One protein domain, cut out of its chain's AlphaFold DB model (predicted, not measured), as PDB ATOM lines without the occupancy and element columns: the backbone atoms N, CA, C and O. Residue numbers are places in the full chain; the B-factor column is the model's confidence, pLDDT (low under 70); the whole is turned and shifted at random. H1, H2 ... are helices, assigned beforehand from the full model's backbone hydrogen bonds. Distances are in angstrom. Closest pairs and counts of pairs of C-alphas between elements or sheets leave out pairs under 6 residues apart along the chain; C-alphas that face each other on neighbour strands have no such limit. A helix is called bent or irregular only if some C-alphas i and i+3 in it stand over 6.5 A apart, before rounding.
ATOM      1  N   THR A   4      16.350 -28.548 -15.631       69.25
ATOM      2  CA  THR A   4      17.622 -29.276 -15.501       69.25
ATOM      3  C   THR A   4      18.860 -28.398 -15.706       69.25
ATOM      4  O   THR A   4      19.866 -28.601 -15.036       69.25
ATOM      5  N   GLY A   5      18.796 -27.396 -16.590       76.94
ATOM      6  CA  GLY A   5      19.949 -26.537 -16.888       76.94
ATOM      7  C   GLY A   5      20.291 -25.533 -15.783       76.94
ATOM      8  O   GLY A   5      21.458 -25.206 -15.603       76.94
ATOM      9  N   SER A   6      19.294 -25.059 -15.027       81.62
ATOM     10  CA  SER A   6      19.520 -24.065 -13.966       81.62
ATOM     11  C   SER A   6      20.229 -24.665 -12.755       81.62
ATOM     12  O   SER A   6      21.165 -24.080 -12.213       81.62
ATOM     13  N   TYR A   7      19.825 -25.878 -12.387       86.94
ATOM     14  CA  TYR A   7      20.405 -26.600 -11.266       86.94
ATOM     15  C   TYR A   7      21.835 -27.081 -11.542       86.94
ATOM     16  O   TYR A   7      22.650 -27.064 -10.630       86.94
ATOM     17  N   ALA A   8      22.177 -27.414 -12.791       88.62
ATOM     18  CA  ALA A   8      23.552 -27.767 -13.157       88.62
ATOM     19  C   ALA A   8      24.533 -26.595 -12.949       88.62
ATOM     20  O   ALA A   8      25.572 -26.766 -12.328       88.62
ATOM     21  N   MET A   9      24.172 -25.380 -13.380       91.12
ATOM     22  CA  MET A   9      25.028 -24.204 -13.158       91.12
ATOM     23  C   MET A   9      25.137 -23.835 -11.674       91.12
ATOM     24  O   MET A   9      26.179 -23.374 -11.220       91.12
ATOM     25  N   ALA A  10      24.055 -24.015 -10.912       92.88
ATOM     26  CA  ALA A  10      24.062 -23.774  -9.472       92.88
ATOM     27  C   ALA A  10      24.867 -24.838  -8.706       92.88
ATOM     28  O   ALA A  10      25.488 -24.503  -7.702       92.88
ATOM     29  N   TYR A  11      24.897 -26.084  -9.191       94.06
ATOM     30  CA  TYR A  11      25.792 -27.129  -8.697       94.06
ATOM     31  C   TYR A  11      27.256 -26.710  -8.858       94.06
ATOM     32  O   TYR A  11      27.968 -26.644  -7.861       94.06
ATOM     33  N   ASP A  12      27.677 -26.347 -10.075       94.06
ATOM     34  CA  ASP A  12      29.064 -25.943 -10.341       94.06
ATOM     35  C   ASP A  12      29.462 -24.724  -9.492       94.06
ATOM     36  O   ASP A  12      30.517 -24.721  -8.858       94.06
ATOM     37  N   ALA A  13      28.581 -23.721  -9.404       95.50
ATOM     38  CA  ALA A  13      28.805 -22.553  -8.557       95.50
ATOM     39  C   ALA A  13      28.949 -22.937  -7.077       95.50
ATOM     40  O   ALA A  13      29.853 -22.444  -6.415       95.50
ATOM     41  N   ALA A  14      28.114 -23.839  -6.550       96.50
ATOM     42  CA  ALA A  14      28.216 -24.281  -5.159       96.50
ATOM     43  C   ALA A  14      29.570 -24.942  -4.846       96.50
ATOM     44  O   ALA A  14      30.121 -24.703  -3.773       96.50
ATOM     45  N   ILE A  15      30.125 -25.725  -5.781       96.94
ATOM     46  CA  ILE A  15      31.462 -26.318  -5.632       96.94
ATOM     47  C   ILE A  15      32.537 -25.225  -5.603       96.94
ATOM     48  O   ILE A  15      33.329 -25.176  -4.665       96.94
ATOM     49  N   VAL A  16      32.515 -24.304  -6.570       96.69
ATOM     50  CA  VAL A  16      33.496 -23.206  -6.648       96.69
ATOM     51  C   VAL A  16      33.431 -22.298  -5.415       96.69
ATOM     52  O   VAL A  16      34.463 -21.853  -4.918       96.69
ATOM     53  N   LEU A  17      32.235 -22.041  -4.881       97.88
ATOM     54  CA  LEU A  17      32.053 -21.238  -3.669       97.88
ATOM     55  C   LEU A  17      32.597 -21.947  -2.419       97.88
ATOM     56  O   LEU A  17      33.207 -21.294  -1.572       97.88
ATOM     57  N   ALA A  18      32.432 -23.269  -2.312       97.75
ATOM     58  CA  ALA A  18      33.053 -24.053  -1.241       97.75
ATOM     59  C   ALA A  18      34.592 -24.030  -1.340       97.75
ATOM     60  O   ALA A  18      35.269 -23.859  -0.327       97.75
ATOM     61  N   ASP A  19      35.147 -24.117  -2.552       96.94
ATOM     62  CA  ASP A  19      36.595 -24.019  -2.793       96.94
ATOM     63  C   ASP A  19      37.146 -22.623  -2.455       96.94
ATOM     64  O   ASP A  19      38.227 -22.497  -1.868       96.94
ATOM     65  N   ALA A  20      36.398 -21.565  -2.785       96.56
ATOM     66  CA  ALA A  20      36.749 -20.192  -2.428       96.56
ATOM     67  C   ALA A  20      36.796 -20.006  -0.903       96.56
ATOM     68  O   ALA A  20      37.727 -19.382  -0.388       96.56
ATOM     69  N   LEU A  21      35.840 -20.601  -0.182       97.31
ATOM     70  CA  LEU A  21      35.796 -20.589   1.279       97.31
ATOM     71  C   LEU A  21      37.000 -21.297   1.907       97.31
ATOM     72  O   LEU A  21      37.643 -20.728   2.788       97.31
ATOM     73  N   GLU A  22      37.361 -22.493   1.437       96.62
ATOM     74  CA  GLU A  22      38.558 -23.193   1.931       96.62
ATOM     75  C   GLU A  22      39.847 -22.441   1.609       96.62
ATOM     76  O   GLU A  22      40.744 -22.345   2.447       96.62
ATOM     77  N   THR A  23      39.934 -21.860   0.412       96.62
ATOM     78  CA  THR A  23      41.092 -21.057   0.002       96.62
ATOM     79  C   THR A  23      41.257 -19.824   0.891       96.62
ATOM     80  O   THR A  23      42.384 -19.460   1.232       96.62
ATOM     81  N   ALA A  24      40.153 -19.175   1.268       94.94
ATOM     82  CA  ALA A  24      40.161 -18.054   2.202       94.94
ATOM     83  C   ALA A  24      40.588 -18.506   3.603       94.94
ATOM     84  O   ALA A  24      41.508 -17.931   4.182       94.94
ATOM     85  N   ALA A  25      39.984 -19.586   4.106       94.69
ATOM     86  CA  ALA A  25      40.285 -20.158   5.413       94.69
ATOM     87  C   ALA A  25      41.757 -20.581   5.547       94.69
ATOM     88  O   ALA A  25      42.369 -20.344   6.581       94.69
ATOM     89  N   GLY A  26      42.366 -21.123   4.486       95.12
ATOM     90  CA  GLY A  26      43.784 -21.497   4.474       95.12
ATOM     91  C   GLY A  26      44.762 -20.321   4.599       95.12
ATOM     92  O   GLY A  26      45.944 -20.537   4.864       95.12
ATOM     93  N   LYS A  27      44.293 -19.082   4.413       94.50
ATOM     94  CA  LYS A  27      45.088 -17.852   4.579       94.50
ATOM     95  C   LYS A  27      44.868 -17.174   5.932       94.50
ATOM     96  O   LYS A  27      45.551 -16.194   6.218       94.50
ATOM     97  N   ILE A  28      43.925 -17.662   6.733       93.81
ATOM     98  CA  ILE A  28      43.506 -17.049   7.995       93.81
ATOM     99  C   ILE A  28      43.926 -17.973   9.150       93.81
ATOM    100  O   ILE A  28      43.715 -19.184   9.070       93.81
ATOM    101  N   PRO A  29      44.539 -17.447  10.225       92.00
ATOM    102  CA  PRO A  29      44.903 -18.256  11.383       92.00
ATOM    103  C   PRO A  29      43.650 -18.626  12.190       92.00
ATOM    104  O   PRO A  29      43.262 -17.907  13.103       92.00
ATOM    105  N   LEU A  30      43.020 -19.748  11.841       93.56
ATOM    106  CA  LEU A  30      41.814 -20.254  12.500       93.56
ATOM    107  C   LEU A  30      42.135 -21.222  13.641       93.56
ATOM    108  O   LEU A  30      43.100 -21.994  13.585       93.56
ATOM    109  N   SER A  31      41.271 -21.251  14.653       95.12
ATOM    110  CA  SER A  31      41.269 -22.297  15.668       95.12
ATOM    111  C   SER A  31      40.974 -23.663  15.042       95.12
ATOM    112  O   SER A  31      40.260 -23.796  14.044       95.12
ATOM    113  N   SER A  32      41.504 -24.728  15.650       95.31
ATOM    114  CA  SER A  32      41.314 -26.094  15.142       95.31
ATOM    115  C   SER A  32      39.840 -26.507  15.086       95.31
ATOM    116  O   SER A  32      39.449 -27.265  14.198       95.31
ATOM    117  N   ALA A  33      39.014 -25.990  16.002       96.25
ATOM    118  CA  ALA A  33      37.578 -26.235  16.022       96.25
ATOM    119  C   ALA A  33      36.879 -25.598  14.810       96.25
ATOM    120  O   ALA A  33      36.118 -26.278  14.120       96.25
ATOM    121  N   VAL A  34      37.164 -24.325  14.515       96.38
ATOM    122  CA  VAL A  34      36.560 -23.621  13.374       96.38
ATOM    123  C   VAL A  34      37.066 -24.176  12.052       96.38
ATOM    124  O   VAL A  34      36.253 -24.452  11.173       96.38
ATOM    125  N   ALA A  35      38.363 -24.467  11.940       96.31
ATOM    126  CA  ALA A  35      38.920 -25.126  10.764       96.31
ATOM    127  C   ALA A  35      38.246 -26.487  10.492       96.31
ATOM    128  O   ALA A  35      37.846 -26.762   9.364       96.31
ATOM    129  N   SER A  36      38.045 -27.319  11.524       96.81
ATOM    130  CA  SER A  36      37.361 -28.612  11.373       96.81
ATOM    131  C   SER A  36      35.893 -28.463  10.966       96.81
ATOM    132  O   SER A  36      35.407 -29.233  10.137       96.81
ATOM    133  N   ASN A  37      35.174 -27.503  11.554       96.12
ATOM    134  CA  ASN A  37      33.771 -27.247  11.221       96.12
ATOM    135  C   ASN A  37      33.615 -26.699   9.800       96.12
ATOM    136  O   ASN A  37      32.650 -27.040   9.114       96.12
ATOM    137  N   LEU A  38      34.567 -25.881   9.350       96.75
ATOM    138  CA  LEU A  38      34.602 -25.357   7.994       96.75
ATOM    139  C   LEU A  38      34.781 -26.483   6.981       96.75
ATOM    140  O   LEU A  38      33.942 -26.604   6.094       96.75
ATOM    141  N   THR A  39      35.781 -27.353   7.172       97.31
ATOM    142  CA  THR A  39      35.996 -28.532   6.315       97.31
ATOM    143  C   THR A  39      34.759 -29.428   6.274       97.31
ATOM    144  O   THR A  39      34.325 -29.857   5.212       97.31
ATOM    145  N   ALA A  40      34.124 -29.675   7.425       97.25
ATOM    146  CA  ALA A  40      32.894 -30.464   7.463       97.25
ATOM    147  C   ALA A  40      31.741 -29.793   6.692       97.25
ATOM    148  O   ALA A  40      30.953 -30.476   6.036       97.25
ATOM    149  N   SER A  41      31.638 -28.463   6.756       97.12
ATOM    150  CA  SER A  41      30.600 -27.696   6.061       97.12
ATOM    151  C   SER A  41      30.821 -27.683   4.548       97.12
ATOM    152  O   SER A  41      29.874 -27.889   3.788       97.12
ATOM    153  N   THR A  42      32.060 -27.496   4.095       97.69
ATOM    154  CA  THR A  42      32.423 -27.508   2.671       97.69
ATOM    155  C   THR A  42      32.282 -28.913   2.085       97.69
ATOM    156  O   THR A  42      31.693 -29.066   1.016       97.69
ATOM    157  N   ASP A  43      32.679 -29.956   2.817       97.88
ATOM    158  CA  ASP A  43      32.441 -31.351   2.434       97.88
ATOM    159  C   ASP A  43      30.950 -31.687   2.347       97.88
ATOM    160  O   ASP A  43      30.520 -32.367   1.413       97.88
ATOM    161  N   LEU A  44      30.138 -31.195   3.286       97.38
ATOM    162  CA  LEU A  44      28.687 -31.362   3.249       97.38
ATOM    163  C   LEU A  44      28.082 -30.678   2.016       97.38
ATOM    164  O   LEU A  44      27.236 -31.272   1.339       97.38
ATOM    165  N   VAL A  45      28.532 -29.468   1.678       97.31
ATOM    166  CA  VAL A  45      28.090 -28.771   0.464       97.31
ATOM    167  C   VAL A  45      28.474 -29.570  -0.783       97.31
ATOM    168  O   VAL A  45      27.597 -29.859  -1.598       97.31
ATOM    169  N   ARG A  46      29.738 -29.992  -0.914       97.31
ATOM    170  CA  ARG A  46      30.238 -30.679  -2.118       97.31
ATOM    171  C   ARG A  46      29.658 -32.074  -2.311       97.31
ATOM    172  O   ARG A  46      29.275 -32.434  -3.423       97.31
ATOM    173  N   ASN A  47      29.600 -32.862  -1.242       97.31
ATOM    174  CA  ASN A  47      29.311 -34.293  -1.335       97.31
ATOM    175  C   ASN A  47      27.831 -34.619  -1.112       97.31
ATOM    176  O   ASN A  47      27.381 -35.693  -1.514       97.31
ATOM    177  N   VAL A  48      27.069 -33.720  -0.479       96.75
ATOM    178  CA  VAL A  48      25.672 -33.987  -0.106       96.75
ATOM    179  C   VAL A  48      24.717 -32.970  -0.713       96.75
ATOM    180  O   VAL A  48      23.824 -33.364  -1.464       96.75
ATOM    181  N   LEU A  49      24.879 -31.677  -0.418       95.81
ATOM    182  CA  LEU A  49      23.875 -30.683  -0.806       95.81
ATOM    183  C   LEU A  49      23.896 -30.373  -2.302       95.81
ATOM    184  O   LEU A  49      22.841 -30.396  -2.936       95.81
ATOM    185  N   ALA A  50      25.072 -30.112  -2.879       94.31
ATOM    186  CA  ALA A  50      25.190 -29.764  -4.289       94.31
ATOM    187  C   ALA A  50      24.681 -30.902  -5.202       94.31
ATOM    188  O   ALA A  50      23.835 -30.625  -6.053       94.31
ATOM    189  N   PRO A  51      25.053 -32.188  -5.012       95.69
ATOM    190  CA  PRO A  51      24.519 -33.285  -5.828       95.69
ATOM    191  C   PRO A  51      22.994 -33.455  -5.733       95.69
ATOM    192  O   PRO A  51      22.373 -34.010  -6.636       95.69
ATOM    193  N   GLN A  52      22.379 -32.989  -4.642       93.75
ATOM    194  CA  GLN A  52      20.933 -33.057  -4.405       93.75
ATOM    195  C   GLN A  52      20.191 -31.773  -4.805       93.75
ATOM    196  O   GLN A  52      18.979 -31.661  -4.571       93.75
ATOM    197  N   LEU A  53      20.883 -30.804  -5.408       92.88
ATOM    198  CA  LEU A  53      20.339 -29.502  -5.767       92.88
ATOM    199  C   LEU A  53      19.302 -29.637  -6.889       92.88
ATOM    200  O   LEU A  53      19.592 -29.602  -8.078       92.88
ATOM    201  N   THR A  54      18.053 -29.818  -6.478       91.88
ATOM    202  CA  THR A  54      16.889 -30.012  -7.357       91.88
ATOM    203  C   THR A  54      15.752 -29.052  -7.022       91.88
ATOM    204  O   THR A  54      14.750 -28.993  -7.732       91.88
ATOM    205  N   THR A  55      15.896 -28.290  -5.934       92.00
ATOM    206  CA  THR A  55      14.888 -27.367  -5.413       92.00
ATOM    207  C   THR A  55      15.537 -26.075  -4.925       92.00
ATOM    208  O   THR A  55      16.726 -26.036  -4.605       92.00
ATOM    209  N   LEU A  56      14.736 -25.008  -4.832       91.19
ATOM    210  CA  LEU A  56      15.179 -23.738  -4.247       91.19
ATOM    211  C   LEU A  56      15.516 -23.875  -2.758       91.19
ATOM    212  O   LEU A  56      16.442 -23.229  -2.288       91.19
ATOM    213  N   THR A  57      14.816 -24.751  -2.032       94.31
ATOM    214  CA  THR A  57      15.112 -25.040  -0.624       94.31
ATOM    215  C   THR A  57      16.531 -25.574  -0.453       94.31
ATOM    216  O   THR A  57      17.256 -25.085   0.402       94.31
ATOM    217  N   ARG A  58      16.973 -26.502  -1.314       93.69
ATOM    218  CA  ARG A  58      18.353 -27.015  -1.267       93.69
ATOM    219  C   ARG A  58      19.387 -25.948  -1.600       93.69
ATOM    220  O   ARG A  58      20.428 -25.900  -0.961       93.69
ATOM    221  N   ALA A  59      19.096 -25.070  -2.556       93.88
ATOM    222  CA  ALA A  59      19.970 -23.933  -2.826       93.88
ATOM    223  C   ALA A  59      20.069 -22.997  -1.607       93.88
ATOM    224  O   ALA A  59      21.168 -22.624  -1.211       93.88
ATOM    225  N   ALA A  60      18.946 -22.680  -0.958       94.06
ATOM    226  CA  ALA A  60      18.945 -21.868   0.255       94.06
ATOM    227  C   ALA A  60      19.752 -22.520   1.393       94.06
ATOM    228  O   ALA A  60      20.520 -21.833   2.056       94.06
ATOM    229  N   GLU A  61      19.643 -23.838   1.581       96.56
ATOM    230  CA  GLU A  61      20.454 -24.581   2.556       96.56
ATOM    231  C   GLU A  61      21.959 -24.471   2.277       96.56
ATOM    232  O   GLU A  61      22.729 -24.277   3.215       96.56
ATOM    233  N   ILE A  62      22.383 -24.535   1.006       96.94
ATOM    234  CA  ILE A  62      23.786 -24.302   0.623       96.94
ATOM    235  C   ILE A  62      24.208 -22.878   0.981       96.94
ATOM    236  O   ILE A  62      25.242 -22.690   1.616       96.94
ATOM    237  N   GLY A  63      23.403 -21.881   0.601       95.81
ATOM    238  CA  GLY A  63      23.683 -20.480   0.906       95.81
ATOM    239  C   GLY A  63      23.829 -20.232   2.410       95.81
ATOM    240  O   GLY A  63      24.784 -19.587   2.830       95.81
ATOM    241  N   VAL A  64      22.935 -20.804   3.223       96.56
ATOM    242  CA  VAL A  64      23.000 -20.726   4.690       96.56
ATOM    243  C   VAL A  64      24.252 -21.416   5.223       96.56
ATOM    244  O   VAL A  64      24.974 -20.806   6.002       96.56
ATOM    245  N   ALA A  65      24.550 -22.644   4.791       97.75
ATOM    246  CA  ALA A  65      25.728 -23.375   5.257       97.75
ATOM    247  C   ALA A  65      27.029 -22.601   4.985       97.75
ATOM    248  O   ALA A  65      27.863 -22.461   5.879       97.75
ATOM    249  N   LEU A  66      27.173 -22.044   3.777       98.00
ATOM    250  CA  LEU A  66      28.338 -21.242   3.402       98.00
ATOM    251  C   LEU A  66      28.392 -19.922   4.180       98.00
ATOM    252  O   LEU A  66      29.430 -19.602   4.752       98.00
ATOM    253  N   ALA A  67      27.286 -19.178   4.266       97.12
ATOM    254  CA  ALA A  67      27.242 -17.912   5.000       97.12
ATOM    255  C   ALA A  67      27.520 -18.095   6.502       97.12
ATOM    256  O   ALA A  67      28.234 -17.293   7.099       97.12
ATOM    257  N   THR A  68      27.011 -19.168   7.116       97.62
ATOM    258  CA  THR A  68      27.304 -19.512   8.513       97.62
ATOM    259  C   THR A  68      28.780 -19.853   8.711       97.62
ATOM    260  O   THR A  68      29.382 -19.378   9.669       97.62
ATOM    261  N   ALA A  69      29.385 -20.625   7.804       97.56
ATOM    262  CA  ALA A  69      30.811 -20.929   7.877       97.56
ATOM    263  C   ALA A  69      31.680 -19.667   7.709       97.56
ATOM    264  O   ALA A  69      32.661 -19.505   8.430       97.56
ATOM    265  N   ILE A  70      31.288 -18.743   6.825       97.69
ATOM    266  CA  ILE A  70      31.942 -17.434   6.660       97.69
ATOM    267  C   ILE A  70      31.827 -16.593   7.936       97.69
ATOM    268  O   ILE A  70      32.816 -16.008   8.369       97.69
ATOM    269  N   GLY A  71      30.652 -16.566   8.573       95.94
ATOM    270  CA  GLY A  71      30.467 -15.905   9.868       95.94
ATOM    271  C   GLY A  71      31.386 -16.471  10.952       95.94
ATOM    272  O   GLY A  71      32.050 -15.713  11.648       95.94
ATOM    273  N   ALA A  72      31.518 -17.800  11.020       95.56
ATOM    274  CA  ALA A  72      32.403 -18.455  11.982       95.56
ATOM    275  C   ALA A  72      33.894 -18.121  11.771       95.56
ATOM    276  O   ALA A  72      34.635 -18.067  12.748       95.56
ATOM    277  N   ILE A  73      34.337 -17.875  10.528       94.81
ATOM    278  CA  ILE A  73      35.691 -17.353  10.252       94.81
ATOM    279  C   ILE A  73      35.863 -15.976  10.892       94.81
ATOM    280  O   ILE A  73      36.872 -15.735  11.552       94.81
ATOM    281  N   GLY A  74      34.895 -15.078  10.680       92.38
ATOM    282  CA  GLY A  74      34.941 -13.714  11.208       92.38
ATOM    283  C   GLY A  74      34.954 -13.675  12.736       92.38
ATOM    284  O   GLY A  74      35.758 -12.954  13.321       92.38
ATOM    285  N   ASP A  75      34.127 -14.502  13.378       92.06
ATOM    286  CA  ASP A  75      34.038 -14.575  14.841       92.06
ATOM    287  C   ASP A  75      35.326 -15.114  15.498       92.06
ATOM    288  O   ASP A  75      35.674 -14.711  16.609       92.06
ATOM    289  N   ASP A  76      36.036 -16.032  14.834       92.56
ATOM    290  CA  ASP A  76      37.215 -16.716  15.385       92.56
ATOM    291  C   ASP A  76      38.519 -15.954  15.163       92.56
ATOM    292  O   ASP A  76      39.371 -15.901  16.051       92.56
ATOM    293  N   ALA A  77      38.683 -15.343  13.989       81.69
ATOM    294  CA  ALA A  77      39.965 -14.779  13.594       81.69
ATOM    295  C   ALA A  77      40.315 -13.445  14.296       81.69
ATOM    296  O   ALA A  77      41.444 -12.958  14.180       81.69
ATOM    297  N   GLY A  78      39.389 -12.895  15.091       73.25
ATOM    298  CA  GLY A  78      39.597 -11.713  15.928       73.25
ATOM    299  C   GLY A  78      39.908 -10.437  15.135       73.25
ATOM    300  O   GLY A  78      39.738 -10.372  13.922       73.25
ATOM    301  N   ALA A  79      40.413  -9.410  15.828       67.94
ATOM    302  CA  ALA A  79      40.763  -8.095  15.266       67.94
ATOM    303  C   ALA A  79      42.043  -8.088  14.388       67.94
ATOM    304  O   ALA A  79      42.792  -7.109  14.375       67.94
ATOM    305  N   GLY A  80      42.349  -9.206  13.724       65.38
ATOM    306  CA  GLY A  80      43.506  -9.356  12.842       65.38
ATOM    307  C   GLY A  80      43.252  -8.852  11.418       65.38
ATOM    308  O   GLY A  80      42.112  -8.624  11.018       65.38
ATOM    309  N   ASP A  81      44.326  -8.735  10.628       75.62
ATOM    310  CA  ASP A  81      44.293  -8.344   9.206       75.62
ATOM    311  C   ASP A  81      43.738  -9.476   8.313       75.62
ATOM    312  O   ASP A  81      44.429 -10.079   7.489       75.62
ATOM    313  N   ILE A  82      42.471  -9.826   8.538       92.50
ATOM    314  CA  ILE A  82      41.731 -10.836   7.771       92.50
ATOM    315  C   ILE A  82      40.876 -10.210   6.669       92.50
ATOM    316  O   ILE A  82      40.336 -10.925   5.826       92.50
ATOM    317  N   ALA A  83      40.754  -8.882   6.639       94.44
ATOM    318  CA  ALA A  83      39.948  -8.186   5.645       94.44
ATOM    319  C   ALA A  83      40.445  -8.474   4.220       94.44
ATOM    320  O   ALA A  83      39.651  -8.795   3.336       94.44
ATOM    321  N   ILE A  84      41.765  -8.456   4.003       93.88
ATOM    322  CA  ILE A  84      42.380  -8.705   2.690       93.88
ATOM    323  C   ILE A  84      42.007 -10.087   2.117       93.88
ATOM    324  O   ILE A  84      41.508 -10.139   0.985       93.88
ATOM    325  N   PRO A  85      42.214 -11.221   2.824       95.50
ATOM    326  CA  PRO A  85      41.803 -12.520   2.297       95.50
ATOM    327  C   PRO A  85      40.284 -12.629   2.095       95.50
ATOM    328  O   PRO A  85      39.871 -13.299   1.147       95.50
ATOM    329  N   LEU A  86      39.461 -11.949   2.902       96.75
ATOM    330  CA  LEU A  86      38.003 -11.935   2.736       96.75
ATOM    331  C   LEU A  86      37.555 -11.141   1.496       96.75
ATOM    332  O   LEU A  86      36.704 -11.625   0.753       96.75
ATOM    333  N   TYR A  87      38.167  -9.992   1.189       97.44
ATOM    334  CA  TYR A  87      37.909  -9.263  -0.065       97.44
ATOM    335  C   TYR A  87      38.287 -10.083  -1.302       97.44
ATOM    336  O   TYR A  87      37.548 -10.127  -2.293       97.44
ATOM    337  N   ALA A  88      39.424 -10.780  -1.247       96.69
ATOM    338  CA  ALA A  88      39.832 -11.681  -2.318       96.69
ATOM    339  C   ALA A  88      38.831 -12.840  -2.491       96.69
ATOM    340  O   ALA A  88      38.511 -13.219  -3.619       96.69
ATOM    341  N   ALA A  89      38.304 -13.377  -1.387       97.31
ATOM    342  CA  ALA A  89      37.282 -14.418  -1.404       97.31
ATOM    343  C   ALA A  89      35.945 -13.919  -1.974       97.31
ATOM    344  O   ALA A  89      35.353 -14.610  -2.800       97.31
ATOM    345  N   ALA A  90      35.515 -12.702  -1.621       97.81
ATOM    346  CA  ALA A  90      34.335 -12.063  -2.204       97.81
ATOM    347  C   ALA A  90      34.467 -11.916  -3.729       97.81
ATOM    348  O   ALA A  90      33.573 -12.309  -4.475       97.81
ATOM    349  N   THR A  91      35.630 -11.454  -4.200       96.88
ATOM    350  CA  THR A  91      35.929 -11.347  -5.637       96.88
ATOM    351  C   THR A  91      35.895 -12.719  -6.322       96.88
ATOM    352  O   THR A  91      35.344 -12.868  -7.413       96.88
ATOM    353  N   SER A  92      36.444 -13.750  -5.670       96.38
ATOM    354  CA  SER A  92      36.379 -15.130  -6.164       96.38
ATOM    355  C   SER A  92      34.940 -15.652  -6.226       96.38
ATOM    356  O   SER A  92      34.589 -16.344  -7.180       96.38
ATOM    357  N   ALA A  93      34.103 -15.315  -5.241       96.50
ATOM    358  CA  ALA A  93      32.695 -15.695  -5.213       96.50
ATOM    359  C   ALA A  93      31.908 -15.023  -6.346       96.50
ATOM    360  O   ALA A  93      31.173 -15.704  -7.058       96.50
ATOM    361  N   ALA A  94      32.142 -13.730  -6.594       95.25
ATOM    362  CA  ALA A  94      31.559 -13.002  -7.723       95.25
ATOM    363  C   ALA A  94      31.900 -13.659  -9.076       95.25
ATOM    364  O   ALA A  94      31.072 -13.718  -9.988       95.25
ATOM    365  N   GLY A  95      33.121 -14.195  -9.193       93.81
ATOM    366  CA  GLY A  95      33.613 -14.908 -10.372       93.81
ATOM    367  C   GLY A  95      33.144 -16.362 -10.510       93.81
ATOM    368  O   GLY A  95      33.448 -16.989 -11.524       93.81
ATOM    369  N   ALA A  96      32.403 -16.913  -9.540       92.50
ATOM    370  CA  ALA A  96      31.998 -18.323  -9.542       92.50
ATOM    371  C   ALA A  96      30.986 -18.675 -10.646       92.50
ATOM    372  O   ALA A  96      30.779 -19.850 -10.952       92.50
ATOM    373  N   VAL A  97      30.347 -17.673 -11.260       88.50
ATOM    374  CA  VAL A  97      29.364 -17.877 -12.328       88.50
ATOM    375  C   VAL A  97      29.884 -17.324 -13.646       88.50
ATOM    376  O   VAL A  97      30.149 -16.132 -13.782       88.50
ATOM    377  N   ALA A  98      29.960 -18.188 -14.659       78.94
ATOM    378  CA  ALA A  98      30.359 -17.783 -16.000       78.94
ATOM    379  C   ALA A  98      29.382 -16.751 -16.595       78.94
ATOM    380  O   ALA A  98      28.176 -16.997 -16.714       78.94
ATOM    381  N   LEU A  99      29.921 -15.609 -17.026       77.31
ATOM    382  CA  LEU A  99      29.165 -14.596 -17.756       77.31
ATOM    383  C   LEU A  99      28.823 -15.104 -19.161       77.31
ATOM    384  O   LEU A  99      29.655 -15.665 -19.872       77.31
ATOM    385  N   THR A 100      27.578 -14.893 -19.578       79.38
ATOM    386  CA  THR A 100      27.088 -15.305 -20.894       79.38
ATOM    387  C   THR A 100      26.169 -14.244 -21.480       79.38
ATOM    388  O   THR A 100      25.288 -13.725 -20.796       79.38
ATOM    389  N   ALA A 101      26.361 -13.941 -22.766       80.25
ATOM    390  CA  ALA A 101      25.524 -13.001 -23.511       80.25
ATOM    391  C   ALA A 101      24.188 -13.619 -23.971       80.25
ATOM    392  O   ALA A 101      23.339 -12.918 -24.514       80.25
ATOM    393  N   SER A 102      23.994 -14.933 -23.792       85.81
ATOM    394  CA  SER A 102      22.771 -15.628 -24.202       85.81
ATOM    395  C   SER A 102      21.657 -15.441 -23.165       85.81
ATOM    396  O   SER A 102      21.767 -16.003 -22.072       85.81
ATOM    397  N   PRO A 103      20.526 -14.786 -23.500       80.62
ATOM    398  CA  PRO A 103      19.437 -14.554 -22.544       80.62
ATOM    399  C   PRO A 103      18.829 -15.839 -21.964       80.62
ATOM    400  O   PRO A 103      18.273 -15.833 -20.865       80.62
ATOM    401  N   GLY A 104      18.898 -16.949 -22.708       78.00
ATOM    402  CA  GLY A 104      18.449 -18.260 -22.235       78.00
ATOM    403  C   GLY A 104      19.362 -18.818 -21.143       78.00
ATOM    404  O   GLY A 104      18.881 -19.246 -20.096       78.00
ATOM    405  N   LEU A 105      20.680 -18.733 -21.347       80.81
ATOM    406  CA  LEU A 105      21.663 -19.169 -20.353       80.81
ATOM    407  C   LEU A 105      21.685 -18.235 -19.137       80.81
ATOM    408  O   LEU A 105      21.780 -18.717 -18.014       80.81
ATOM    409  N   THR A 106      21.477 -16.929 -19.324       82.19
ATOM    410  CA  THR A 106      21.340 -15.966 -18.218       82.19
ATOM    411  C   THR A 106      20.157 -16.299 -17.305       82.19
ATOM    412  O   THR A 106      20.269 -16.182 -16.081       82.19
ATOM    413  N   ARG A 107      19.024 -16.733 -17.880       81.00
ATOM    414  CA  ARG A 107      17.859 -17.194 -17.108       81.00
ATOM    415  C   ARG A 107      18.129 -18.505 -16.386       81.00
ATOM    416  O   ARG A 107      17.696 -18.656 -15.253       81.00
ATOM    417  N   HIS A 108      18.845 -19.437 -17.009       83.19
ATOM    418  CA  HIS A 108      19.212 -20.689 -16.346       83.19
ATOM    419  C   HIS A 108      20.211 -20.443 -15.201       83.19
ATOM    420  O   HIS A 108      20.050 -20.998 -14.121       83.19
ATOM    421  N   GLY A 109      21.171 -19.540 -15.372       88.50
ATOM    422  CA  GLY A 109      22.152 -19.198 -14.344       88.50
ATOM    423  C   GLY A 109      21.648 -18.271 -13.233       88.50
ATOM    424  O   GLY A 109      22.465 -17.824 -12.436       88.50
ATOM    425  N   SER A 110      20.354 -17.923 -13.159       91.12
ATOM    426  CA  SER A 110      19.864 -16.984 -12.133       91.12
ATOM    427  C   SER A 110      20.079 -17.503 -10.711       91.12
ATOM    428  O   SER A 110      20.536 -16.751  -9.861       91.12
ATOM    429  N   LEU A 111      19.826 -18.794 -10.471       92.62
ATOM    430  CA  LEU A 111      20.034 -19.415  -9.162       92.62
ATOM    431  C   LEU A 111      21.516 -19.444  -8.769       92.62
ATOM    432  O   LEU A 111      21.854 -19.133  -7.632       92.62
ATOM    433  N   ALA A 112      22.394 -19.777  -9.717       94.38
ATOM    434  CA  ALA A 112      23.838 -19.756  -9.508       94.38
ATOM    435  C   ALA A 112      24.327 -18.342  -9.157       94.38
ATOM    436  O   ALA A 112      25.089 -18.173  -8.211       94.38
ATOM    437  N   ARG A 113      23.840 -17.320  -9.880       94.88
ATOM    438  CA  ARG A 113      24.157 -15.909  -9.606       94.88
ATOM    439  C   ARG A 113      23.658 -15.464  -8.239       94.88
ATOM    440  O   ARG A 113      24.403 -14.803  -7.534       94.88
ATOM    441  N   ALA A 114      22.441 -15.849  -7.859       95.19
ATOM    442  CA  ALA A 114      21.902 -15.542  -6.540       95.19
ATOM    443  C   ALA A 114      22.760 -16.166  -5.428       95.19
ATOM    444  O   ALA A 114      23.124 -15.476  -4.483       95.19
ATOM    445  N   LEU A 115      23.151 -17.440  -5.563       95.88
ATOM    446  CA  LEU A 115      24.050 -18.102  -4.608       95.88
ATOM    447  C   LEU A 115      25.403 -17.393  -4.501       95.88
ATOM    448  O   LEU A 115      25.845 -17.097  -3.394       95.88
ATOM    449  N   ALA A 116      26.033 -17.102  -5.640       97.12
ATOM    450  CA  ALA A 116      27.310 -16.403  -5.688       97.12
ATOM    451  C   ALA A 116      27.228 -15.012  -5.048       97.12
ATOM    452  O   ALA A 116      28.061 -14.692  -4.210       97.12
ATOM    453  N   ALA A 117      26.191 -14.234  -5.365       97.06
ATOM    454  CA  ALA A 117      25.973 -12.904  -4.805       97.06
ATOM    455  C   ALA A 117      25.694 -12.931  -3.292       97.06
ATOM    456  O   ALA A 117      26.206 -12.089  -2.562       97.06
ATOM    457  N   CYS A 118      24.932 -13.911  -2.790       97.19
ATOM    458  CA  CYS A 118      24.726 -14.079  -1.348       97.19
ATOM    459  C   CYS A 118      26.037 -14.401  -0.615       97.19
ATOM    460  O   CYS A 118      26.282 -13.885   0.473       97.19
ATOM    461  N   VAL A 119      26.882 -15.254  -1.200       98.06
ATOM    462  CA  VAL A 119      28.182 -15.622  -0.621       98.06
ATOM    463  C   VAL A 119      29.189 -14.470  -0.724       98.06
ATOM    464  O   VAL A 119      29.894 -14.200   0.244       98.06
ATOM    465  N   GLU A 120      29.216 -13.746  -1.846       98.19
ATOM    466  CA  GLU A 120      29.971 -12.495  -2.018       98.19
ATOM    467  C   GLU A 120      29.584 -11.485  -0.931       98.19
ATOM    468  O   GLU A 120      30.454 -11.000  -0.210       98.19
ATOM    469  N   ALA A 121      28.282 -11.245  -0.737       98.25
ATOM    470  CA  ALA A 121      27.774 -10.355   0.305       98.25
ATOM    471  C   ALA A 121      28.191 -10.803   1.716       98.25
ATOM    472  O   ALA A 121      28.559  -9.966   2.538       98.25
ATOM    473  N   ALA A 122      28.180 -12.109   2.001       98.19
ATOM    474  CA  ALA A 122      28.626 -12.639   3.290       98.19
ATOM    475  C   ALA A 122      30.126 -12.388   3.531       98.19
ATOM    476  O   ALA A 122      30.500 -11.941   4.617       98.19
ATOM    477  N   PHE A 123      30.982 -12.619   2.527       98.31
ATOM    478  CA  PHE A 123      32.413 -12.315   2.626       98.31
ATOM    479  C   PHE A 123      32.677 -10.819   2.802       98.31
ATOM    480  O   PHE A 123      33.474 -10.451   3.662       98.31
ATOM    481  N   LEU A 124      31.996  -9.962   2.034       98.25
ATOM    482  CA  LEU A 124      32.121  -8.508   2.160       98.25
ATOM    483  C   LEU A 124      31.676  -8.026   3.539       98.25
ATOM    484  O   LEU A 124      32.399  -7.267   4.177       98.25
ATOM    485  N   GLY A 125      30.541  -8.519   4.039       97.56
ATOM    486  CA  GLY A 125      30.059  -8.187   5.377       97.56
ATOM    487  C   GLY A 125      31.090  -8.515   6.458       97.56
ATOM    488  O   GLY A 125      31.376  -7.674   7.308       97.56
ATOM    489  N   GLN A 126      31.713  -9.697   6.389       97.06
ATOM    490  CA  GLN A 126      32.783 -10.063   7.323       97.06
ATOM    491  C   GLN A 126      34.063  -9.245   7.118       97.06
ATOM    492  O   GLN A 126      34.697  -8.863   8.098       97.06
ATOM    493  N   ALA A 127      34.428  -8.908   5.877       97.00
ATOM    494  CA  ALA A 127      35.573  -8.041   5.601       97.00
ATOM    495  C   ALA A 127      35.377  -6.635   6.198       97.00
ATOM    496  O   ALA A 127      36.297  -6.088   6.805       97.00
ATOM    497  N   PHE A 128      34.172  -6.070   6.093       97.06
ATOM    498  CA  PHE A 128      33.842  -4.760   6.664       97.06
ATOM    499  C   PHE A 128      33.901  -4.771   8.191       97.06
ATOM    500  O   PHE A 128      34.431  -3.837   8.799       97.06
ATOM    501  N   LEU A 129      33.385  -5.833   8.816       95.62
ATOM    502  CA  LEU A 129      33.483  -6.022  10.262       95.62
ATOM    503  C   LEU A 129      34.942  -6.160  10.708       95.62
ATOM    504  O   LEU A 129      35.329  -5.527  11.687       95.62
ATOM    505  N   ALA A 130      35.758  -6.911   9.966       94.94
ATOM    506  CA  ALA A 130      37.182  -7.056  10.243       94.94
ATOM    507  C   ALA A 130      37.934  -5.716  10.170       94.94
ATOM    508  O   ALA A 130      38.694  -5.392  11.082       94.94
ATOM    509  N   GLU A 131      37.683  -4.890   9.145       95.06
ATOM    510  CA  GLU A 131      38.250  -3.532   9.065       95.06
ATOM    511  C   GLU A 131      37.814  -2.691  10.278       95.06
ATOM    512  O   GLU A 131      38.638  -2.103  10.969       95.06
ATOM    513  N   ALA A 132      36.524  -2.687  10.623       93.94
ATOM    514  CA  ALA A 132      36.026  -1.906  11.758       93.94
ATOM    515  C   ALA A 132      36.611  -2.337  13.119       93.94
ATOM    516  O   ALA A 132      36.684  -1.522  14.044       93.94
ATOM    517  N   GLN A 133      37.016  -3.601  13.255       92.12
ATOM    518  CA  GLN A 133      37.642  -4.144  14.463       92.12
ATOM    519  C   GLN A 133      39.169  -3.991  14.482       92.12
ATOM    520  O   GLN A 133      39.773  -4.103  15.549       92.12
ATOM    521  N   THR A 134      39.790  -3.721  13.332       91.25
ATOM    522  CA  THR A 134      41.242  -3.584  13.204       91.25
ATOM    523  C   THR A 134      41.744  -2.368  13.986       91.25
ATOM    524  O   THR A 134      41.168  -1.279  13.951       91.25
ATOM    525  N   GLN A 135      42.858  -2.543  14.699       88.81
ATOM    526  CA  GLN A 135      43.545  -1.440  15.365       88.81
ATOM    527  C   GLN A 135      44.481  -0.744  14.377       88.81
ATOM    528  O   GLN A 135      45.490  -1.307  13.955       88.81
ATOM    529  N   TYR A 136      44.160   0.498  14.021       89.94
ATOM    530  CA  TYR A 136      44.989   1.301  13.126       89.94
ATOM    531  C   TYR A 136      45.993   2.144  13.909       89.94
ATOM    532  O   TYR A 136      45.653   2.759  14.917       89.94
ATOM    533  N   ALA A 137      47.225   2.217  13.406       86.81
ATOM    534  CA  ALA A 137      48.280   3.030  14.006       86.81
ATOM    535  C   ALA A 137      48.075   4.540  13.778       86.81
ATOM    536  O   ALA A 137      48.542   5.366  14.561       86.81
ATOM    537  N   ASP A 138      47.391   4.918  12.695       87.69
ATOM    538  CA  ASP A 138      47.230   6.310  12.288       87.69
ATOM    539  C   ASP A 138      45.944   6.561  11.494       87.69
ATOM    540  O   ASP A 138      45.286   5.643  10.994       87.69
ATOM    541  N   ARG A 139      45.595   7.847  11.362       88.25
ATOM    542  CA  ARG A 139      44.393   8.283  10.634       88.25
ATOM    543  C   ARG A 139      44.388   7.886   9.163       88.25
ATOM    544  O   ARG A 139      43.309   7.694   8.609       88.25
ATOM    545  N   GLN A 140      45.553   7.832   8.519       89.69
ATOM    546  CA  GLN A 140      45.631   7.533   7.095       89.69
ATOM    547  C   GLN A 140      45.273   6.067   6.850       89.69
ATOM    548  O   GLN A 140      44.439   5.789   5.999       89.69
ATOM    549  N   SER A 141      45.796   5.155   7.665       90.12
ATOM    550  CA  SER A 141      45.487   3.726   7.603       90.12
ATOM    551  C   SER A 141      43.990   3.456   7.820       90.12
ATOM    552  O   SER A 141      43.380   2.687   7.079       90.12
ATOM    553  N   ALA A 142      43.363   4.156   8.775       92.06
ATOM    554  CA  ALA A 142      41.913   4.086   8.982       92.06
ATOM    555  C   ALA A 142      41.114   4.674   7.799       92.06
ATOM    556  O   ALA A 142      40.050   4.169   7.445       92.06
ATOM    557  N   ALA A 143      41.612   5.737   7.156       92.75
ATOM    558  CA  ALA A 143      40.998   6.289   5.946       92.75
ATOM    559  C   ALA A 143      41.132   5.344   4.739       92.75
ATOM    560  O   ALA A 143      40.177   5.200   3.981       92.75
ATOM    561  N   GLU A 144      42.269   4.665   4.586       93.69
ATOM    562  CA  GLU A 144      42.485   3.654   3.546       93.69
ATOM    563  C   GLU A 144      41.536   2.460   3.718       93.69
ATOM    564  O   GLU A 144      40.973   1.984   2.736       93.69
ATOM    565  N   ALA A 145      41.286   2.022   4.955       94.94
ATOM    566  CA  ALA A 145      40.279   1.002   5.254       94.94
ATOM    567  C   ALA A 145      38.868   1.415   4.828       94.94
ATOM    568  O   ALA A 145      38.165   0.658   4.162       94.94
ATOM    569  N   ARG A 146      38.467   2.651   5.144       96.25
ATOM    570  CA  ARG A 146      37.178   3.199   4.696       96.25
ATOM    571  C   ARG A 146      37.075   3.256   3.176       96.25
ATOM    572  O   ARG A 146      36.012   2.962   2.635       96.25
ATOM    573  N   GLN A 147      38.162   3.621   2.498       96.94
ATOM    574  CA  GLN A 147      38.191   3.641   1.040       96.94
ATOM    575  C   GLN A 147      38.009   2.230   0.468       96.94
ATOM    576  O   GLN A 147      37.178   2.059  -0.411       96.94
ATOM    577  N   ARG A 148      38.672   1.209   1.031       97.19
ATOM    578  CA  ARG A 148      38.463  -0.193   0.622       97.19
ATOM    579  C   ARG A 148      37.011  -0.645   0.782       97.19
ATOM    580  O   ARG A 148      36.492  -1.306  -0.111       97.19
ATOM    581  N   ILE A 149      36.342  -0.266   1.879       97.62
ATOM    582  CA  ILE A 149      34.907  -0.549   2.069       97.62
ATOM    583  C   ILE A 149      34.076   0.122   0.968       97.62
ATOM    584  O   ILE A 149      33.182  -0.509   0.405       97.62
ATOM    585  N   ALA A 150      34.351   1.394   0.669       97.62
ATOM    586  CA  ALA A 150      33.625   2.145  -0.351       97.62
ATOM    587  C   ALA A 150      33.818   1.544  -1.753       97.62
ATOM    588  O   ALA A 150      32.822   1.286  -2.426       97.62
ATOM    589  N   ASP A 151      35.063   1.257  -2.138       97.94
ATOM    590  CA  ASP A 151      35.408   0.660  -3.431       97.94
ATOM    591  C   ASP A 151      34.731  -0.710  -3.593       97.94
ATOM    592  O   ASP A 151      34.077  -0.976  -4.598       97.94
ATOM    593  N   ALA A 152      34.798  -1.563  -2.562       97.88
ATOM    594  CA  ALA A 152      34.160  -2.878  -2.588       97.88
ATOM    595  C   ALA A 152      32.625  -2.798  -2.685       97.88
ATOM    596  O   ALA A 152      32.005  -3.619  -3.363       97.88
ATOM    597  N   MET A 153      32.001  -1.816  -2.024       97.75
ATOM    598  CA  MET A 153      30.560  -1.578  -2.135       97.75
ATOM    599  C   MET A 153      30.165  -1.073  -3.520       97.75
ATOM    600  O   MET A 153      29.178  -1.560  -4.069       97.75
ATOM    601  N   GLU A 154      30.910  -0.120  -4.081       97.19
ATOM    602  CA  GLU A 154      30.676   0.389  -5.435       97.19
ATOM    603  C   GLU A 154      30.760  -0.757  -6.447       97.19
ATOM    604  O   GLU A 154      29.799  -0.995  -7.185       97.19
ATOM    605  N   ASP A 155      31.830  -1.551  -6.376       96.81
ATOM    606  CA  ASP A 155      32.077  -2.674  -7.278       96.81
ATOM    607  C   ASP A 155      31.010  -3.772  -7.193       96.81
ATOM    608  O   ASP A 155      30.710  -4.403  -8.209       96.81
ATOM    609  N   ALA A 156      30.460  -4.058  -6.009       96.69
ATOM    610  CA  ALA A 156      29.535  -5.176  -5.793       96.69
ATOM    611  C   ALA A 156      28.045  -4.792  -5.841       96.69
ATOM    612  O   ALA A 156      27.199  -5.673  -6.019       96.69
ATOM    613  N   SER A 157      27.720  -3.503  -5.702       95.69
ATOM    614  CA  SER A 157      26.353  -2.996  -5.504       95.69
ATOM    615  C   SER A 157      25.332  -3.522  -6.516       95.69
ATOM    616  O   SER A 157      24.412  -4.250  -6.136       95.69
ATOM    617  N   ASP A 158      25.526  -3.214  -7.799       95.56
ATOM    618  CA  ASP A 158      24.612  -3.610  -8.875       95.56
ATOM    619  C   ASP A 158      24.484  -5.136  -8.971       95.56
ATOM    620  O   ASP A 158      23.384  -5.670  -9.110       95.56
ATOM    621  N   ARG A 159      25.600  -5.868  -8.835       94.25
ATOM    622  CA  ARG A 159      25.598  -7.338  -8.930       94.25
ATOM    623  C   ARG A 159      24.778  -7.982  -7.817       94.25
ATOM    624  O   ARG A 159      23.991  -8.888  -8.097       94.25
ATOM    625  N   ILE A 160      24.967  -7.540  -6.574       96.88
ATOM    626  CA  ILE A 160      24.267  -8.101  -5.416       96.88
ATOM    627  C   ILE A 160      22.788  -7.719  -5.463       96.88
ATOM    628  O   ILE A 160      21.937  -8.596  -5.302       96.88
ATOM    629  N   ALA A 161      22.467  -6.453  -5.746       97.00
ATOM    630  CA  ALA A 161      21.085  -5.993  -5.842       97.00
ATOM    631  C   ALA A 161      20.300  -6.747  -6.930       97.00
ATOM    632  O   ALA A 161      19.186  -7.208  -6.673       97.00
ATOM    633  N   ASP A 162      20.899  -6.951  -8.108       95.12
ATOM    634  CA  ASP A 162      20.255  -7.644  -9.228       95.12
ATOM    635  C   ASP A 162      20.083  -9.152  -8.997       95.12
ATOM    636  O   ASP A 162      19.094  -9.744  -9.442       95.12
ATOM    637  N   ALA A 163      21.062  -9.811  -8.369       94.75
ATOM    638  CA  ALA A 163      21.090 -11.271  -8.264       94.75
ATOM    639  C   ALA A 163      20.500 -11.810  -6.954       94.75
ATOM    640  O   ALA A 163      19.820 -12.837  -6.979       94.75
ATOM    641  N   ALA A 164      20.771 -11.148  -5.828       94.06
ATOM    642  CA  ALA A 164      20.352 -11.570  -4.492       94.06
ATOM    643  C   ALA A 164      19.133 -10.783  -3.976       94.06
ATOM    644  O   ALA A 164      18.424 -11.263  -3.094       94.06
ATOM    645  N   GLY A 165      18.851  -9.617  -4.565       95.50
ATOM    646  CA  GLY A 165      17.721  -8.765  -4.210       95.50
ATOM    647  C   GLY A 165      18.117  -7.565  -3.352       95.50
ATOM    648  O   GLY A 165      19.197  -7.505  -2.755       95.50
ATOM    649  N   ILE A 166      17.209  -6.589  -3.292       96.19
ATOM    650  CA  ILE A 166      17.460  -5.295  -2.650       96.19
ATOM    651  C   ILE A 166      17.556  -5.410  -1.127       96.19
ATOM    652  O   ILE A 166      18.236  -4.610  -0.496       96.19
ATOM    653  N   GLU A 167      16.919  -6.418  -0.530       96.44
ATOM    654  CA  GLU A 167      16.949  -6.663   0.910       96.44
ATOM    655  C   GLU A 167      18.342  -7.107   1.374       96.44
ATOM    656  O   GLU A 167      18.849  -6.594   2.369       96.44
ATOM    657  N   ILE A 168      18.987  -8.019   0.636       95.25
ATOM    658  CA  ILE A 168      20.346  -8.491   0.952       95.25
ATOM    659  C   ILE A 168      21.353  -7.361   0.754       95.25
ATOM    660  O   ILE A 168      22.206  -7.138   1.613       95.25
ATOM    661  N   PHE A 169      21.214  -6.605  -0.338       97.44
ATOM    662  CA  PHE A 169      22.019  -5.408  -0.551       97.44
ATOM    663  C   PHE A 169      21.814  -4.371   0.566       97.44
ATOM    664  O   PHE A 169      22.791  -3.813   1.056       97.44
ATOM    665  N   GLY A 170      20.574  -4.155   1.016       98.00
ATOM    666  CA  GLY A 170      20.250  -3.239   2.111       98.00
ATOM    667  C   GLY A 170      20.945  -3.614   3.419       98.00
ATOM    668  O   GLY A 170      21.587  -2.766   4.030       98.00
ATOM    669  N   VAL A 171      20.916  -4.896   3.800       97.56
ATOM    670  CA  VAL A 171      21.639  -5.387   4.988       97.56
ATOM    671  C   VAL A 171      23.145  -5.149   4.858       97.56
ATOM    672  O   VAL A 171      23.780  -4.691   5.808       97.56
ATOM    673  N   LEU A 172      23.732  -5.431   3.692       98.00
ATOM    674  CA  LEU A 172      25.158  -5.196   3.462       98.00
ATOM    675  C   LEU A 172      25.512  -3.701   3.528       98.00
ATOM    676  O   LEU A 172      26.520  -3.335   4.132       98.00
ATOM    677  N   ALA A 173      24.674  -2.839   2.947       98.19
ATOM    678  CA  ALA A 173      24.845  -1.390   2.984       98.19
ATOM    679  C   ALA A 173      24.769  -0.841   4.417       98.19
ATOM    680  O   ALA A 173      25.603  -0.016   4.794       98.19
ATOM    681  N   ASP A 174      23.842  -1.345   5.238       98.31
ATOM    682  CA  ASP A 174      23.736  -0.988   6.656       98.31
ATOM    683  C   ASP A 174      25.005  -1.387   7.430       98.31
ATOM    684  O   ASP A 174      25.531  -0.600   8.225       98.31
ATOM    685  N   VAL A 175      25.547  -2.586   7.178       97.75
ATOM    686  CA  VAL A 175      26.825  -3.028   7.769       97.75
ATOM    687  C   VAL A 175      27.960  -2.096   7.345       97.75
ATOM    688  O   VAL A 175      28.666  -1.570   8.205       97.75
ATOM    689  N   ALA A 176      28.102  -1.819   6.045       97.94
ATOM    690  CA  ALA A 176      29.135  -0.925   5.526       97.94
ATOM    691  C   ALA A 176      29.037   0.488   6.130       97.94
ATOM    692  O   ALA A 176      30.055   1.093   6.477       97.94
ATOM    693  N   GLN A 177      27.821   1.019   6.292       97.94
ATOM    694  CA  GLN A 177      27.585   2.320   6.912       97.94
ATOM    695  C   GLN A 177      28.002   2.330   8.388       97.94
ATOM    696  O   GLN A 177      28.700   3.253   8.819       97.94
ATOM    697  N   ASN A 178      27.616   1.308   9.155       97.81
ATOM    698  CA  ASN A 178      27.967   1.190  10.572       97.81
ATOM    699  C   ASN A 178      29.483   1.037  10.773       97.81
ATOM    700  O   ASN A 178      30.069   1.752  11.588       97.81
ATOM    701  N   CYS A 179      30.139   0.186   9.978       96.56
ATOM    702  CA  CYS A 179      31.595   0.021   9.980       96.56
ATOM    703  C   CYS A 179      32.312   1.335   9.640       96.56
ATOM    704  O   CYS A 179      33.239   1.739  10.340       96.56
ATOM    705  N   ASN A 180      31.848   2.061   8.620       96.19
ATOM    706  CA  ASN A 180      32.400   3.368   8.275       96.19
ATOM    707  C   ASN A 180      32.241   4.395   9.404       96.19
ATOM    708  O   ASN A 180      33.179   5.145   9.678       96.19
ATOM    709  N   ALA A 181      31.087   4.438  10.073       95.75
ATOM    710  CA  ALA A 181      30.862   5.331  11.209       95.75
ATOM    711  C   ALA A 181      31.792   5.003  12.394       95.75
ATOM    712  O   ALA A 181      32.351   5.910  13.023       95.75
ATOM    713  N   GLN A 182      32.019   3.713  12.656       93.81
ATOM    714  CA  GLN A 182      32.978   3.257  13.659       93.81
ATOM    715  C   GLN A 182      34.407   3.678  13.297       93.81
ATOM    716  O   GLN A 182      35.090   4.268  14.129       93.81
ATOM    717  N   LEU A 183      34.842   3.467  12.051       93.56
ATOM    718  CA  LEU A 183      36.171   3.878  11.584       93.56
ATOM    719  C   LEU A 183      36.384   5.394  11.662       93.56
ATOM    720  O   LEU A 183      37.479   5.842  11.991       93.56
ATOM    721  N   VAL A 184      35.348   6.200  11.402       93.31
ATOM    722  CA  VAL A 184      35.413   7.660  11.595       93.31
ATOM    723  C   VAL A 184      35.642   8.004  13.064       93.31
ATOM    724  O   VAL A 184      36.501   8.831  13.356       93.31
ATOM    725  N   THR A 185      34.916   7.352  13.971       91.38
ATOM    726  CA  THR A 185      35.085   7.538  15.420       91.38
ATOM    727  C   THR A 185      36.476   7.098  15.882       91.38
ATOM    728  O   THR A 185      37.125   7.804  16.638       91.38
ATOM    729  N   LEU A 186      36.994   5.976  15.378       88.50
ATOM    730  CA  LEU A 186      38.360   5.541  15.682       88.50
ATOM    731  C   LEU A 186      39.395   6.548  15.162       88.50
ATOM    732  O   LEU A 186      40.337   6.905  15.864       88.50
ATOM    733  N   ALA A 187      39.201   7.069  13.949       87.81
ATOM    734  CA  ALA A 187      40.124   8.020  13.345       87.81
ATOM    735  C   ALA A 187      40.190   9.368  14.084       87.81
ATOM    736  O   ALA A 187      41.219  10.044  13.994       87.81
ATOM    737  N   THR A 188      39.156   9.790  14.824       86.06
ATOM    738  CA  THR A 188      39.235  11.056  15.577       86.06
ATOM    739  C   THR A 188      40.320  11.015  16.649       86.06
ATOM    740  O   THR A 188      41.031  12.012  16.818       86.06
ATOM    741  N   ASP A 189      40.524   9.855  17.272       81.69
ATOM    742  CA  ASP A 189      41.474   9.672  18.374       81.69
ATOM    743  C   ASP A 189      42.906   9.379  17.893       81.69
ATOM    744  O   ASP A 189      43.873   9.572  18.632       81.69
ATOM    745  N   LEU A 190      43.072   8.966  16.633       84.12
ATOM    746  CA  LEU A 190      44.382   8.659  16.055       84.12
ATOM    747  C   LEU A 190      45.175   9.922  15.706       84.12
ATOM    748  O   LEU A 190      44.622  10.952  15.317       84.12
TER     749      LEU A 190
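What this domain is: This is residues 4 to 190 of the 246 residues of an uncharacterized protein of bacterium A52C2 (UniProt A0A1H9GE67). An up-and-down bundle of seven helices, mostly aligned, has H6 running through its middle, with H1, H3 and H4 packed round H6 and H2 covering H1 and H3 at one edge, while the pair H7 and H8 packs on H6 from the other side. The short H5 caps one end, by the beginning of H1. The printed part has 187 residues with eight named helices, H1 to H8 in order along the chain, and no named strand; the class is all helix. It is compact, with a radius of gyration of the C-alphas of 16.8 A, and spans 57 by 39 by 22 A.

How they stand to each other: H1, residues 4 to 25, and H2, residues 32 to 52, form a helical hairpin, touching closest at the C-alphas of Tyr 11 and Ala 50, 5.2 A apart. H2 and H3, residues 56 to 77, form another, at a shallow tilt of 13 degrees; their closest C-alphas, Leu 38 and Ala 69, are 5.8 A apart. H4, residues 83 to 94, touches H1 with residues 16 to 24 of H1 alone, closest at the C-alphas of Ala 24 and Pro 85, 5.8 A. H5, residues 103 to 108, touches H1 at a steep tilt of 69 degrees, only just short of about perpendicular; the closest C-alphas, Ser 6 and His 108, are 4.1 A apart. H6, residues 110 to 133, touches H1 with residues 110 to 119 alone, closest at the C-alphas of Ala 10 and Ala 112, 4.0 A. H6 also touches H3, with the C-alphas of Ala 67 and Ala 122 closest at 5.7 A, and H4, with those of Ala 83 and Ala 127 closest at 4.4 A. H7, residues 139 to 164, forms a helical hairpin with H6, closest at the C-alphas of Ala 114 and Ala 163, 4.7 A. H8, residues 166 to 189, forms a helical hairpin with H7 at a shallow tilt of 4 degrees, closest at the C-alphas of Arg 139 and Ala 187, 5.1 A, and touches H6. H2 is apart from H7 and H8. Every O i to N i+4 pair is within hydrogen-bond range in H3, H4, H5 and H6, against 17 of 18 in H1, 14 of 17 in H2, 20 of 22 in H7 and 19 of 20 in H8.

Where its parts are: H1 begins at C-alpha 4, (17.622, -29.276, -15.501), and is 32.2 A long. H2 is 29.1 A, H3 31.8 A, H4 16.5 A and H5 8.7 A. H6 begins at C-alpha 110, (19.864, -16.984, -12.133), and is 34.5 A; H7 is 34.7 A. H8, 35.3 A, ends at C-alpha 189, (41.474, 9.672, 18.374). H2 is only just irregular, with C-alphas 47 and 50 6.8 A apart, and H7 is irregular, with C-alphas 155 and 158 7.7 A apart.

The domain as a whole: The two C-alphas farthest apart, Thr 4 and Asp 189, are 56.9 A apart. The printed part has no cut and no long link. Residues 4, 79 and 80 have a pLDDT under 70; the mean of the printed part is 93.2.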